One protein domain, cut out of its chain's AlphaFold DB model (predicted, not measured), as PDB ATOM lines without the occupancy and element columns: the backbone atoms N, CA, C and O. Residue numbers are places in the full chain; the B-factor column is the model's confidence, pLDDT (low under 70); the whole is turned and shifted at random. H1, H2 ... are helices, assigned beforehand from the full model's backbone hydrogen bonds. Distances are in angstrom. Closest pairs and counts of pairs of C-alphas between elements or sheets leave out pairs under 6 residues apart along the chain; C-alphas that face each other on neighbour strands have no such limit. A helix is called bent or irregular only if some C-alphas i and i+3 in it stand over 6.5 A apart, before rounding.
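AT A GLANCE: This is residues 16 to 103 of the 104 residues of an uncharacterized protein of Alteromonas sp. TMED35 (UniProt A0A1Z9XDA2). H1, H2 and H3a pack in a triangular cluster, and residues 85 to 93 of bent H3 stick out as an arm. The printed part, all helix, has 88 residues with four named helices, H1 to H4. It is loose, radius of gyration of the C-alphas 15.5 A, and spans 43 by 41 by 17 A.

IN THESE COORDINATES: H1, residues 16 to 31, starts at C-alpha 16 (161.957, 211.858, 87.094). H2, residues 38 to 59, is 31.3 A long. H3, residues 66 to 96, is one helix by its hydrogen bonds but bent, C-alphas 78 and 81 being 7.9 A apart, with arms H3a, 66 to 78, and H3b, 81 to 96. H4 is residues 99 to 102.

HOW THE PARTS SIT: H1 and H2 touch as a hairpin, closest at C-alphas 18 and 49, 4.0 A. H3a touches H1, closest at C-alphas 21 and 77, 3.9 A. H3b is at a steep tilt of 68 degrees to H3a, only just short of about perpendicular. H1, H2, H3a and H3b have every O i to N i+4 pair within hydrogen-bond range.

THE WHOLE: The printed part has no cut; pLDDT is under 70 at residues 35 to 36 and 98 to 103.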
ATOM      1  N   VAL A  16     163.063 212.476  86.342       75.81
ATOM      2  CA  VAL A  16     161.957 211.858  87.094       75.81
ATOM      3  C   VAL A  16     162.474 210.932  88.202       75.81
ATOM      4  O   VAL A  16     161.816 210.721  89.219       75.81
ATOM      5  N   ILE A  17     163.677 210.393  88.056       81.31
ATOM      6  CA  ILE A  17     164.167 209.304  88.898       81.31
ATOM      7  C   ILE A  17     164.697 209.787  90.252       81.31
ATOM      8  O   ILE A  17     164.337 209.188  91.271       81.31
ATOM      9  N   PRO A  18     165.436 210.907  90.328       83.38
ATOM     10  CA  PRO A  18     165.667 211.609  91.586       83.38
ATOM     11  C   PRO A  18     164.373 211.942  92.342       83.38
ATOM     12  O   PRO A  18     164.341 211.844  93.568       83.38
ATOM     13  N   VAL A  19     163.289 212.282  91.631       84.81
ATOM     14  CA  VAL A  19     161.980 212.580  92.244       84.81
ATOM     15  C   VAL A  19     161.338 211.316  92.820       84.81
ATOM     16  O   VAL A  19     160.837 211.349  93.942       84.81
ATOM     17  N   ILE A  20     161.408 210.187  92.109       85.94
ATOM     18  CA  ILE A  20     160.961 208.879  92.619       85.94
ATOM     19  C   ILE A  20     161.763 208.486  93.871       85.94
ATOM     20  O   ILE A  20     161.183 208.058  94.872       85.94
ATOM     21  N   GLY A  21     163.082 208.688  93.851       86.31
ATOM     22  CA  GLY A  21     163.956 208.454  95.002       86.31
ATOM     23  C   GLY A  21     163.592 209.312  96.213       86.31
ATOM     24  O   GLY A  21     163.439 208.806  97.328       86.31
ATOM     25  N   ALA A  22     163.383 210.609  95.984       87.50
ATOM     26  CA  ALA A  22     162.928 211.552  96.999       87.50
ATOM     27  C   ALA A  22     161.571 211.139  97.588       87.50
ATOM     28  O   ALA A  22     161.415 211.117  98.809       87.50
ATOM     29  N   ALA A  23     160.611 210.756  96.741       87.56
ATOM     30  CA  ALA A  23     159.295 210.289  97.167       87.56
ATOM     31  C   ALA A  23     159.388 209.036  98.053       87.56
ATOM     32  O   ALA A  23     158.746 208.986  99.102       87.56
ATOM     33  N   GLY A  24     160.243 208.071  97.700       86.62
ATOM     34  CA  GLY A  24     160.513 206.897  98.537       86.62
ATOM     35  C   GLY A  24     161.012 207.277  99.936       86.62
ATOM     36  O   GLY A  24     160.510 206.780 100.948       86.62
ATOM     37  N   MET A  25     161.935 208.236 100.021       90.38
ATOM     38  CA  MET A  25     162.442 208.715 101.308       90.38
ATOM     39  C   MET A  25     161.386 209.486 102.116       90.38
ATOM     40  O   MET A  25     161.347 209.380 103.344       90.38
ATOM     41  N   ILE A  26     160.490 210.217 101.449       87.81
ATOM     42  CA  ILE A  26     159.347 210.880 102.092       87.81
ATOM     43  C   ILE A  26     158.392 209.837 102.689       87.81
ATOM     44  O   ILE A  26     158.026 209.959 103.856       87.81
ATOM     45  N   VAL A  27     158.045 208.778 101.951       87.88
ATOM     46  CA  VAL A  27     157.198 207.676 102.454       87.88
ATOM     47  C   VAL A  27     157.815 207.029 103.693       87.88
ATOM     48  O   VAL A  27     157.135 206.789 104.695       87.88
ATOM     49  N   ARG A  28     159.129 206.798 103.670       83.62
ATOM     50  CA  ARG A  28     159.852 206.282 104.833       83.62
ATOM     51  C   ARG A  28     159.781 207.226 106.030       83.62
ATOM     52  O   ARG A  28     159.594 206.782 107.157       83.62
ATOM     53  N   MET A  29     159.946 208.520 105.798       83.62
ATOM     54  CA  MET A  29     159.882 209.529 106.851       83.62
ATOM     55  C   MET A  29     158.477 209.651 107.451       83.62
ATOM     56  O   MET A  29     158.358 209.808 108.661       83.62
ATOM     57  N   LEU A  30     157.423 209.520 106.639       83.69
ATOM     58  CA  LEU A  30     156.029 209.520 107.099       83.69
ATOM     59  C   LEU A  30     155.691 208.300 107.964       83.69
ATOM     60  O   LEU A  30     154.858 208.389 108.862       83.69
ATOM     61  N   THR A  31     156.340 207.164 107.713       83.31
ATOM     62  CA  THR A  31     156.157 205.935 108.502       83.31
ATOM     63  C   THR A  31     157.109 205.840 109.702       83.31
ATOM     64  O   THR A  31     156.979 204.936 110.532       83.31
ATOM     65  N   PHE A  32     158.047 206.783 109.848       81.75
ATOM     66  CA  PHE A  32     159.028 206.792 110.928       81.75
ATOM     67  C   PHE A  32     158.417 207.304 112.243       81.75
ATOM     68  O   PHE A  32     157.979 208.445 112.343       81.75
ATOM     69  N   LYS A  33     158.435 206.477 113.297       70.56
ATOM     70  CA  LYS A  33     157.815 206.785 114.606       70.56
ATOM     71  C   LYS A  33     158.665 207.664 115.546       70.56
ATOM     72  O   LYS A  33     158.274 207.889 116.688       70.56
ATOM     73  N   GLY A  34     159.842 208.119 115.114       74.81
ATOM     74  CA  GLY A  34     160.767 208.916 115.934       74.81
ATOM     75  C   GLY A  34     160.684 210.426 115.682       74.81
ATOM     76  O   GLY A  34     160.042 210.882 114.742       74.81
ATOM     77  N   ARG A  35     161.392 211.226 116.496       67.88
ATOM     78  CA  ARG A  35     161.541 212.670 116.239       67.88
ATOM     79  C   ARG A  35     162.522 212.905 115.092       67.88
ATOM     80  O   ARG A  35     163.725 212.717 115.253       67.88
ATOM     81  N   VAL A  36     162.012 213.360 113.952       68.44
ATOM     82  CA  VAL A  36     162.831 213.801 112.820       68.44
ATOM     83  C   VAL A  36     162.893 215.326 112.818       68.44
ATOM     84  O   VAL A  36     161.868 215.999 112.783       68.44
ATOM     85  N   SER A  37     164.099 215.895 112.846       81.25
ATOM     86  CA  SER A  37     164.275 217.331 112.606       81.25
ATOM     87  C   SER A  37     164.067 217.642 111.119       81.25
ATOM     88  O   SER A  37     164.607 216.929 110.273       81.25
ATOM     89  N   LEU A  38     163.377 218.741 110.793       75.38
ATOM     90  CA  LEU A  38     163.195 219.249 109.420       75.38
ATOM     91  C   LEU A  38     164.511 219.322 108.627       75.38
ATOM     92  O   LEU A  38     164.559 218.997 107.443       75.38
ATOM     93  N   LYS A  39     165.611 219.676 109.301       79.25
ATOM     94  CA  LYS A  39     166.945 219.740 108.688       79.25
ATOM     95  C   LYS A  39     167.483 218.353 108.310       79.25
ATOM     96  O   LYS A  39     168.131 218.196 107.279       79.25
ATOM     97  N   CYS A  40     167.200 217.346 109.136       79.81
ATOM     98  CA  CYS A  40     167.561 215.951 108.876       79.81
ATOM     99  C   CYS A  40     166.692 215.361 107.756       79.81
ATOM    100  O   CYS A  40     167.203 214.687 106.866       79.81
ATOM    101  N   PHE A  41     165.398 215.691 107.756       83.62
ATOM    102  CA  PHE A  41     164.460 215.313 106.703       83.62
ATOM    103  C   PHE A  41     164.948 215.780 105.329       83.62
ATOM    104  O   PHE A  41     165.154 214.957 104.441       83.62
ATOM    105  N   PHE A  42     165.225 217.078 105.178       85.31
ATOM    106  CA  PHE A  42     165.635 217.642 103.892       85.31
ATOM    107  C   PHE A  42     166.956 217.048 103.388       85.31
ATOM    108  O   PHE A  42     167.079 216.695 102.218       85.31
ATOM    109  N   ARG A  43     167.934 216.863 104.287       84.81
ATOM    110  CA  ARG A  43     169.227 216.256 103.940       84.81
ATOM    111  C   ARG A  43     169.072 214.816 103.453       84.81
ATOM    112  O   ARG A  43     169.733 214.428 102.496       84.81
ATOM    113  N   ASN A  44     168.197 214.047 104.091       85.31
ATOM    114  CA  ASN A  44     167.953 212.658 103.728       85.31
ATOM    115  C   ASN A  44     167.193 212.531 102.405       85.31
ATOM    116  O   ASN A  44     167.549 211.693 101.584       85.31
ATOM    117  N   VAL A  45     166.194 213.384 102.170       88.12
ATOM    118  CA  VAL A  45     165.468 213.433 100.892       88.12
ATOM    119  C   VAL A  45     166.409 213.817  99.749       88.12
ATOM    120  O   VAL A  45     166.404 213.161  98.709       88.12
ATOM    121  N   LEU A  46     167.273 214.816  99.954       87.12
ATOM    122  CA  LEU A  46     168.269 215.218  98.960       87.12
ATOM    123  C   LEU A  46     169.281 214.098  98.676       87.12
ATOM    124  O   LEU A  46     169.610 213.840  97.522       87.12
ATOM    125  N   ALA A  47     169.743 213.401  99.716       86.88
ATOM    126  CA  ALA A  47     170.654 212.274  99.560       86.88
ATOM    127  C   ALA A  47     170.011 211.119  98.775       86.88
ATOM    128  O   ALA A  47     170.644 210.580  97.871       86.88
ATOM    129  N   ALA A  48     168.748 210.784  99.064       89.31
ATOM    130  CA  ALA A  48     167.989 209.783  98.318       89.31
ATOM    131  C   ALA A  48     167.797 210.172  96.843       89.31
ATOM    132  O   ALA A  48     167.967 209.329  95.965       89.31
ATOM    133  N   ALA A  49     167.521 211.448  96.557       86.62
ATOM    134  CA  ALA A  49     167.389 211.949  95.190       86.62
ATOM    135  C   ALA A  49     168.687 211.782  94.381       86.62
ATOM    136  O   ALA A  49     168.659 211.291  93.252       86.62
ATOM    137  N   ILE A  50     169.833 212.136  94.974       87.00
ATOM    138  CA  ILE A  50     171.150 211.966  94.343       87.00
ATOM    139  C   ILE A  50     171.441 210.480  94.113       87.00
ATOM    140  O   ILE A  50     171.880 210.103  93.030       87.00
ATOM    141  N   LEU A  51     171.165 209.628  95.105       87.62
ATOM    142  CA  LEU A  51     171.438 208.195  95.015       87.62
ATOM    143  C   LEU A  51     170.614 207.523  93.909       87.62
ATOM    144  O   LEU A  51     171.157 206.740  93.134       87.62
ATOM    145  N   SER A  52     169.328 207.863  93.796       85.75
ATOM    146  CA  SER A  52     168.477 207.375  92.706       85.75
ATOM    147  C   SER A  52     168.917 207.927  91.348       85.75
ATOM    148  O   SER A  52     168.855 207.201  90.361       85.75
ATOM    149  N   GLY A  53     169.439 209.157  91.285       84.38
ATOM    150  CA  GLY A  53     170.069 209.696  90.075       84.38
ATOM    151  C   GLY A  53     171.306 208.903  89.637       84.38
ATOM    152  O   GLY A  53     171.432 208.552  88.467       84.38
ATOM    153  N   ILE A  54     172.186 208.539  90.576       84.19
ATOM    154  CA  ILE A  54     173.338 207.660  90.299       84.19
ATOM    155  C   ILE A  54     172.855 206.283  89.832       84.19
ATOM    156  O   ILE A  54     173.399 205.713  88.891       84.19
ATOM    157  N   LEU A  55     171.812 205.751  90.469       84.19
ATOM    158  CA  LEU A  55     171.246 204.457  90.115       84.19
ATOM    159  C   LEU A  55     170.668 204.449  88.694       84.19
ATOM    160  O   LEU A  55     170.818 203.455  87.988       84.19
ATOM    161  N   TRP A  56     170.052 205.550  88.256       82.88
ATOM    162  CA  TRP A  56     169.615 205.694  86.870       82.88
ATOM    163  C   TRP A  56     170.774 205.592  85.890       82.88
ATOM    164  O   TRP A  56     170.664 204.828  84.942       82.88
ATOM    165  N   PHE A  57     171.897 206.270  86.145       80.81
ATOM    166  CA  PHE A  57     173.084 206.156  85.290       80.81
ATOM    167  C   PHE A  57     173.565 204.708  85.137       80.81
ATOM    168  O   PHE A  57     174.042 204.328  84.076       80.81
ATOM    169  N   VAL A  58     173.426 203.890  86.183       80.69
ATOM    170  CA  VAL A  58     173.837 202.479  86.157       80.69
ATOM    171  C   VAL A  58     172.816 201.592  85.435       80.69
ATOM    172  O   VAL A  58     173.203 200.644  84.756       80.69
ATOM    173  N   LEU A  59     171.516 201.866  85.585       80.81
ATOM    174  CA  LEU A  59     170.444 201.033  85.024       80.81
ATOM    175  C   LEU A  59     169.892 201.520  83.679       80.81
ATOM    176  O   LEU A  59     169.098 200.791  83.081       80.81
ATOM    177  N   HIS A  60     170.273 202.706  83.201       77.00
ATOM    178  CA  HIS A  60     169.745 203.301  81.971       77.00
ATOM    179  C   HIS A  60     169.862 202.323  80.796       77.00
ATOM    180  O   HIS A  60     168.841 201.878  80.268       77.00
ATOM    181  N   ASP A  61     171.084 201.867  80.518       74.69
ATOM    182  CA  ASP A  61     171.402 200.959  79.409       74.69
ATOM    183  C   ASP A  61     171.206 199.470  79.736       74.69
ATOM    184  O   ASP A  61     171.456 198.596  78.906       74.69
ATOM    185  N   ALA A  62     170.758 199.138  80.950       79.75
ATOM    186  CA  ALA A  62     170.568 197.747  81.332       79.75
ATOM    187  C   ALA A  62     169.341 197.143  80.607       79.75
ATOM    188  O   ALA A  62     168.269 197.766  80.617       79.75
ATOM    189  N   PRO A  63     169.433 195.921  80.036       79.06
ATOM    190  CA  PRO A  63     168.346 195.262  79.302       79.06
ATOM    191  C   PRO A  63     167.312 194.638  80.260       79.06
ATOM    192  O   PRO A  63     167.049 193.438  80.249       79.06
ATOM    193  N   ILE A  64     166.749 195.460  81.143       82.12
ATOM    194  CA  ILE A  64     165.733 195.100  82.137       82.12
ATOM    195  C   ILE A  64     164.465 195.903  81.869       82.12
ATOM    196  O   ILE A  64     164.536 197.020  81.363       82.12
ATOM    197  N   SER A  65     163.306 195.359  82.247       82.81
ATOM    198  CA  SER A  65     162.029 196.063  82.069       82.81
ATOM    199  C   SER A  65     161.992 197.401  82.822       82.81
ATOM    200  O   SER A  65     162.448 197.486  83.968       82.81
ATOM    201  N   ASP A  66     161.380 198.420  82.216       78.06
ATOM    202  CA  ASP A  66     161.268 199.766  82.799       78.06
ATOM    203  C   ASP A  66     160.498 199.779  84.122       78.06
ATOM    204  O   ASP A  66     160.794 200.565  85.020       78.06
ATOM    205  N   PHE A  67     159.556 198.848  84.286       77.94
ATOM    206  CA  PHE A  67     158.828 198.661  85.536       77.94
ATOM    207  C   PHE A  67     159.750 198.222  86.681       77.94
ATOM    208  O   PHE A  67     159.688 198.778  87.778       77.94
ATOM    209  N   ILE A  68     160.656 197.271  86.424       82.75
ATOM    210  CA  ILE A  68     161.648 196.838  87.416       82.75
ATOM    211  C   ILE A  68     162.600 197.989  87.740       82.75
ATOM    212  O   ILE A  68     162.849 198.238  88.916       82.75
ATOM    213  N   LYS A  69     163.064 198.739  86.731       81.06
ATOM    214  CA  LYS A  69     163.902 199.931  86.942       81.06
ATOM    215  C   LYS A  69     163.201 200.940  87.860       81.06
ATOM    216  O   LYS A  69     163.786 201.372  88.851       81.06
ATOM    217  N   ALA A  70     161.929 201.248  87.598       79.56
ATOM    218  CA  ALA A  70     161.130 202.167  88.409       79.56
ATOM    219  C   ALA A  70     160.976 201.701  89.866       79.56
ATOM    220  O   ALA A  70     161.163 202.496  90.791       79.56
ATOM    221  N   ILE A  71     160.698 200.411  90.083       83.56
ATOM    222  CA  ILE A  71     160.647 199.825  91.429       83.56
ATOM    223  C   ILE A  71     162.011 199.940  92.111       83.56
ATOM    224  O   ILE A  71     162.076 200.373  93.261       83.56
ATOM    225  N   SER A  72     163.104 199.608  91.420       85.31
ATOM    226  CA  SER A  72     164.460 199.712  91.966       85.31
ATOM    227  C   SER A  72     164.790 201.140  92.403       85.31
ATOM    228  O   SER A  72     165.295 201.327  93.509       85.31
ATOM    229  N   TYR A  73     164.445 202.151  91.601       84.25
ATOM    230  CA  TYR A  73     164.652 203.556  91.958       84.25
ATOM    231  C   TYR A  73     163.874 203.972  93.212       84.25
ATOM    232  O   TYR A  73     164.415 204.698  94.053       84.25
ATOM    233  N   GLY A  74     162.634 203.495  93.360       83.44
ATOM    234  CA  GLY A  74     161.803 203.748  94.538       83.44
ATOM    235  C   GLY A  74     162.322 203.047  95.794       83.44
ATOM    236  O   GLY A  74     162.466 203.678  96.841       83.44
ATOM    237  N   VAL A  75     162.669 201.759  95.689       86.81
ATOM    238  CA  VAL A  75     163.222 200.966  96.801       86.81
ATOM    239  C   VAL A  75     164.552 201.547  97.273       86.81
ATOM    240  O   VAL A  75     164.769 201.700  98.473       86.81
ATOM    241  N   VAL A  76     165.430 201.936  96.350       87.88
ATOM    242  CA  VAL A  76     166.715 202.541  96.710       87.88
ATOM    243  C   VAL A  76     166.537 203.906  97.369       87.88
ATOM    244  O   VAL A  76     167.240 204.193  98.332       87.88
ATOM    245  N   GLY A  77     165.547 204.699  96.951       86.62
ATOM    246  CA  GLY A  77     165.181 205.932  97.654       86.62
ATOM    247  C   GLY A  77     164.777 205.692  99.113       86.62
ATOM    248  O   GLY A  77     165.205 206.422 100.005       86.62
ATOM    249  N   VAL A  78     164.015 204.625  99.382       88.19
ATOM    250  CA  VAL A  78     163.628 204.221 100.746       88.19
ATOM    251  C   VAL A  78     164.846 203.784 101.567       88.19
ATOM    252  O   VAL A  78     164.952 204.147 102.738       88.19
ATOM    253  N   VAL A  79     165.767 203.015 100.984       86.06
ATOM    254  CA  VAL A  79     166.913 202.384 101.680       86.06
ATOM    255  C   VAL A  79     168.200 203.233 101.594       86.06
ATOM    256  O   VAL A  79     169.279 202.822 102.021       86.06
ATOM    257  N   ALA A  80     168.111 204.458 101.072       86.25
ATOM    258  CA  ALA A  80     169.258 205.348 100.892       86.25
ATOM    259  C   ALA A  80     170.097 205.575 102.173       86.25
ATOM    260  O   ALA A  80     171.329 205.543 102.076       86.25
ATOM    261  N   PRO A  81     169.509 205.754 103.378       83.62
ATOM    262  CA  PRO A  81     170.288 205.929 104.606       83.62
ATOM    263  C   PRO A  81     171.187 204.731 104.936       83.62
ATOM    264  O   PRO A  81     172.333 204.915 105.344       83.62
ATOM    265  N   GLU A  82     170.696 203.506 104.759       87.31
ATOM    266  CA  GLU A  82     171.454 202.276 104.986       87.31
ATOM    267  C   GLU A  82     172.587 202.136 103.985       87.31
ATOM    268  O   GLU A  82     173.691 201.772 104.383       87.31
ATOM    269  N   ILE A  83     172.337 202.460 102.714       86.00
ATOM    270  CA  ILE A  83     173.366 202.399 101.673       86.00
ATOM    271  C   ILE A  83     174.505 203.362 102.018       86.00
ATOM    272  O   ILE A  83     175.669 202.962 102.046       86.00
ATOM    273  N   ILE A  84     174.183 204.609 102.366       85.75
ATOM    274  CA  ILE A  84     175.181 205.621 102.735       85.75
ATOM    275  C   ILE A  84     175.954 205.195 103.986       85.75
ATOM    276  O   ILE A  84     177.186 205.230 103.998       85.75
ATOM    277  N   ASN A  85     175.258 204.750 105.034       85.94
ATOM    278  CA  ASN A  85     175.901 204.283 106.261       85.94
ATOM    279  C   ASN A  85     176.780 203.049 106.019       85.94
ATOM    280  O   ASN A  85     177.860 202.950 106.602       85.94
ATOM    281  N   GLY A  86     176.356 202.140 105.140       86.56
ATOM    282  CA  GLY A  86     177.125 200.979 104.710       86.56
ATOM    283  C   GLY A  86     178.421 201.379 104.011       86.56
ATOM    284  O   GLY A  86     179.488 200.900 104.392       86.56
ATOM    285  N   ILE A  87     178.357 202.317 103.060       85.38
ATOM    286  CA  ILE A  87     179.538 202.850 102.362       85.38
ATOM    287  C   ILE A  87     180.495 203.526 103.348       85.38
ATOM    288  O   ILE A  87     181.696 203.263 103.316       85.38
ATOM    289  N   ILE A  88     179.987 204.342 104.277       86.44
ATOM    290  CA  ILE A  88     180.813 204.988 105.309       86.44
ATOM    291  C   ILE A  88     181.468 203.944 106.221       86.44
ATOM    292  O   ILE A  88     182.642 204.072 106.573       86.44
ATOM    293  N   ALA A  89     180.734 202.904 106.622       85.69
ATOM    294  CA  ALA A  89     181.268 201.829 107.451       85.69
ATOM    295  C   ALA A  89     182.357 201.031 106.720       85.69
ATOM    296  O   ALA A  89     183.368 200.684 107.333       85.69
ATOM    297  N   LEU A  90     182.179 200.776 105.422       84.75
ATOM    298  CA  LEU A  90     183.199 200.166 104.571       84.75
ATOM    299  C   LEU A  90     184.432 201.067 104.480       84.75
ATOM    300  O   LEU A  90     185.522 200.612 104.812       84.75
ATOM    301  N   ALA A  91     184.264 202.349 104.147       84.69
ATOM    302  CA  ALA A  91     185.361 203.312 104.061       84.69
ATOM    303  C   ALA A  91     186.173 203.385 105.366       84.69
ATOM    304  O   ALA A  91     187.396 203.281 105.341       84.69
ATOM    305  N   LYS A  92     185.503 203.433 106.525       84.25
ATOM    306  CA  LYS A  92     186.164 203.399 107.841       84.25
ATOM    307  C   LYS A  92     186.884 202.081 108.129       84.25
ATOM    308  O   LYS A  92     187.904 202.079 108.813       84.25
ATOM    309  N   LYS A  93     186.353 200.942 107.668       81.06
ATOM    310  CA  LYS A  93     187.029 199.640 107.806       81.06
ATOM    311  C   LYS A  93     188.296 199.578 106.951       81.06
ATOM    312  O   LYS A  93     189.296 199.057 107.437       81.06
ATOM    313  N   PHE A  94     188.257 200.137 105.741       79.69
ATOM    314  CA  PHE A  94     189.433 200.303 104.886       79.69
ATOM    315  C   PHE A  94     190.472 201.231 105.526       79.69
ATOM    316  O   PHE A  94     191.636 200.862 105.605       79.69
ATOM    317  N   GLU A  95     190.052 202.378 106.066       78.12
ATOM    318  CA  GLU A  95     190.932 203.331 106.763       78.12
ATOM    319  C   GLU A  95     191.615 202.715 107.997       78.12
ATOM    320  O   GLU A  95     192.789 202.964 108.248       78.12
ATOM    321  N   LYS A  96     190.900 201.879 108.766       75.88
ATOM    322  CA  LYS A  96     191.438 201.237 109.980       75.88
ATOM    323  C   LYS A  96     192.302 200.001 109.726       75.88
ATOM    324  O   LYS A  96     193.048 199.615 110.619       75.88
ATOM    325  N   ASN A  97     192.163 199.330 108.583       73.81
ATOM    326  CA  ASN A  97     192.963 198.150 108.220       73.81
ATOM    327  C   ASN A  97     193.398 198.199 106.740       73.81
ATOM    328  O   ASN A  97     193.049 197.293 105.973       73.81
ATOM    329  N   PRO A  98     194.165 199.220 106.322       62.44
ATOM    330  CA  PRO A  98     194.608 199.345 104.933       62.44
ATOM    331  C   PRO A  98     195.537 198.186 104.526       62.44
ATOM    332  O   PRO A  98     195.487 197.715 103.389       62.44
ATOM    333  N   ASP A  99     196.307 197.641 105.473       61.75
ATOM    334  CA  ASP A  99     197.292 196.577 105.233       61.75
ATOM    335  C   ASP A  99     196.694 195.222 104.825       61.75
ATOM    336  O   ASP A  99     197.376 194.431 104.177       61.75
ATOM    337  N   LYS A 100     195.428 194.934 105.167       58.84
ATOM    338  CA  LYS A 100     194.763 193.670 104.785       58.84
ATOM    339  C   LYS A 100     194.213 193.668 103.360       58.84
ATOM    340  O   LYS A 100     193.942 192.596 102.835       58.84
ATOM    341  N   PHE A 101     194.029 194.841 102.753       56.53
ATOM    342  CA  PHE A 101     193.492 194.977 101.393       56.53
ATOM    343  C   PHE A 101     194.557 195.362 100.360       56.53
ATOM    344  O   PHE A 101     194.343 195.159  99.170       56.53
ATOM    345  N   LEU A 102     195.701 195.893 100.806       59.59
ATOM    346  CA  LEU A 102     196.823 196.275  99.943       59.59
ATOM    347  C   LEU A 102     197.925 195.211  99.846       59.59
ATOM    348  O   LEU A 102     198.749 195.285  98.936       59.59
ATOM    349  N   LYS A 103     197.951 194.207 100.733       48.06
ATOM    350  CA  LYS A 103     198.875 193.073 100.602       48.06
ATOM    351  C   LYS A 103     198.245 191.964  99.764       48.06
ATOM    352  O   LYS A 103     197.458 191.164 100.264       48.06
TER     353      LYS A 103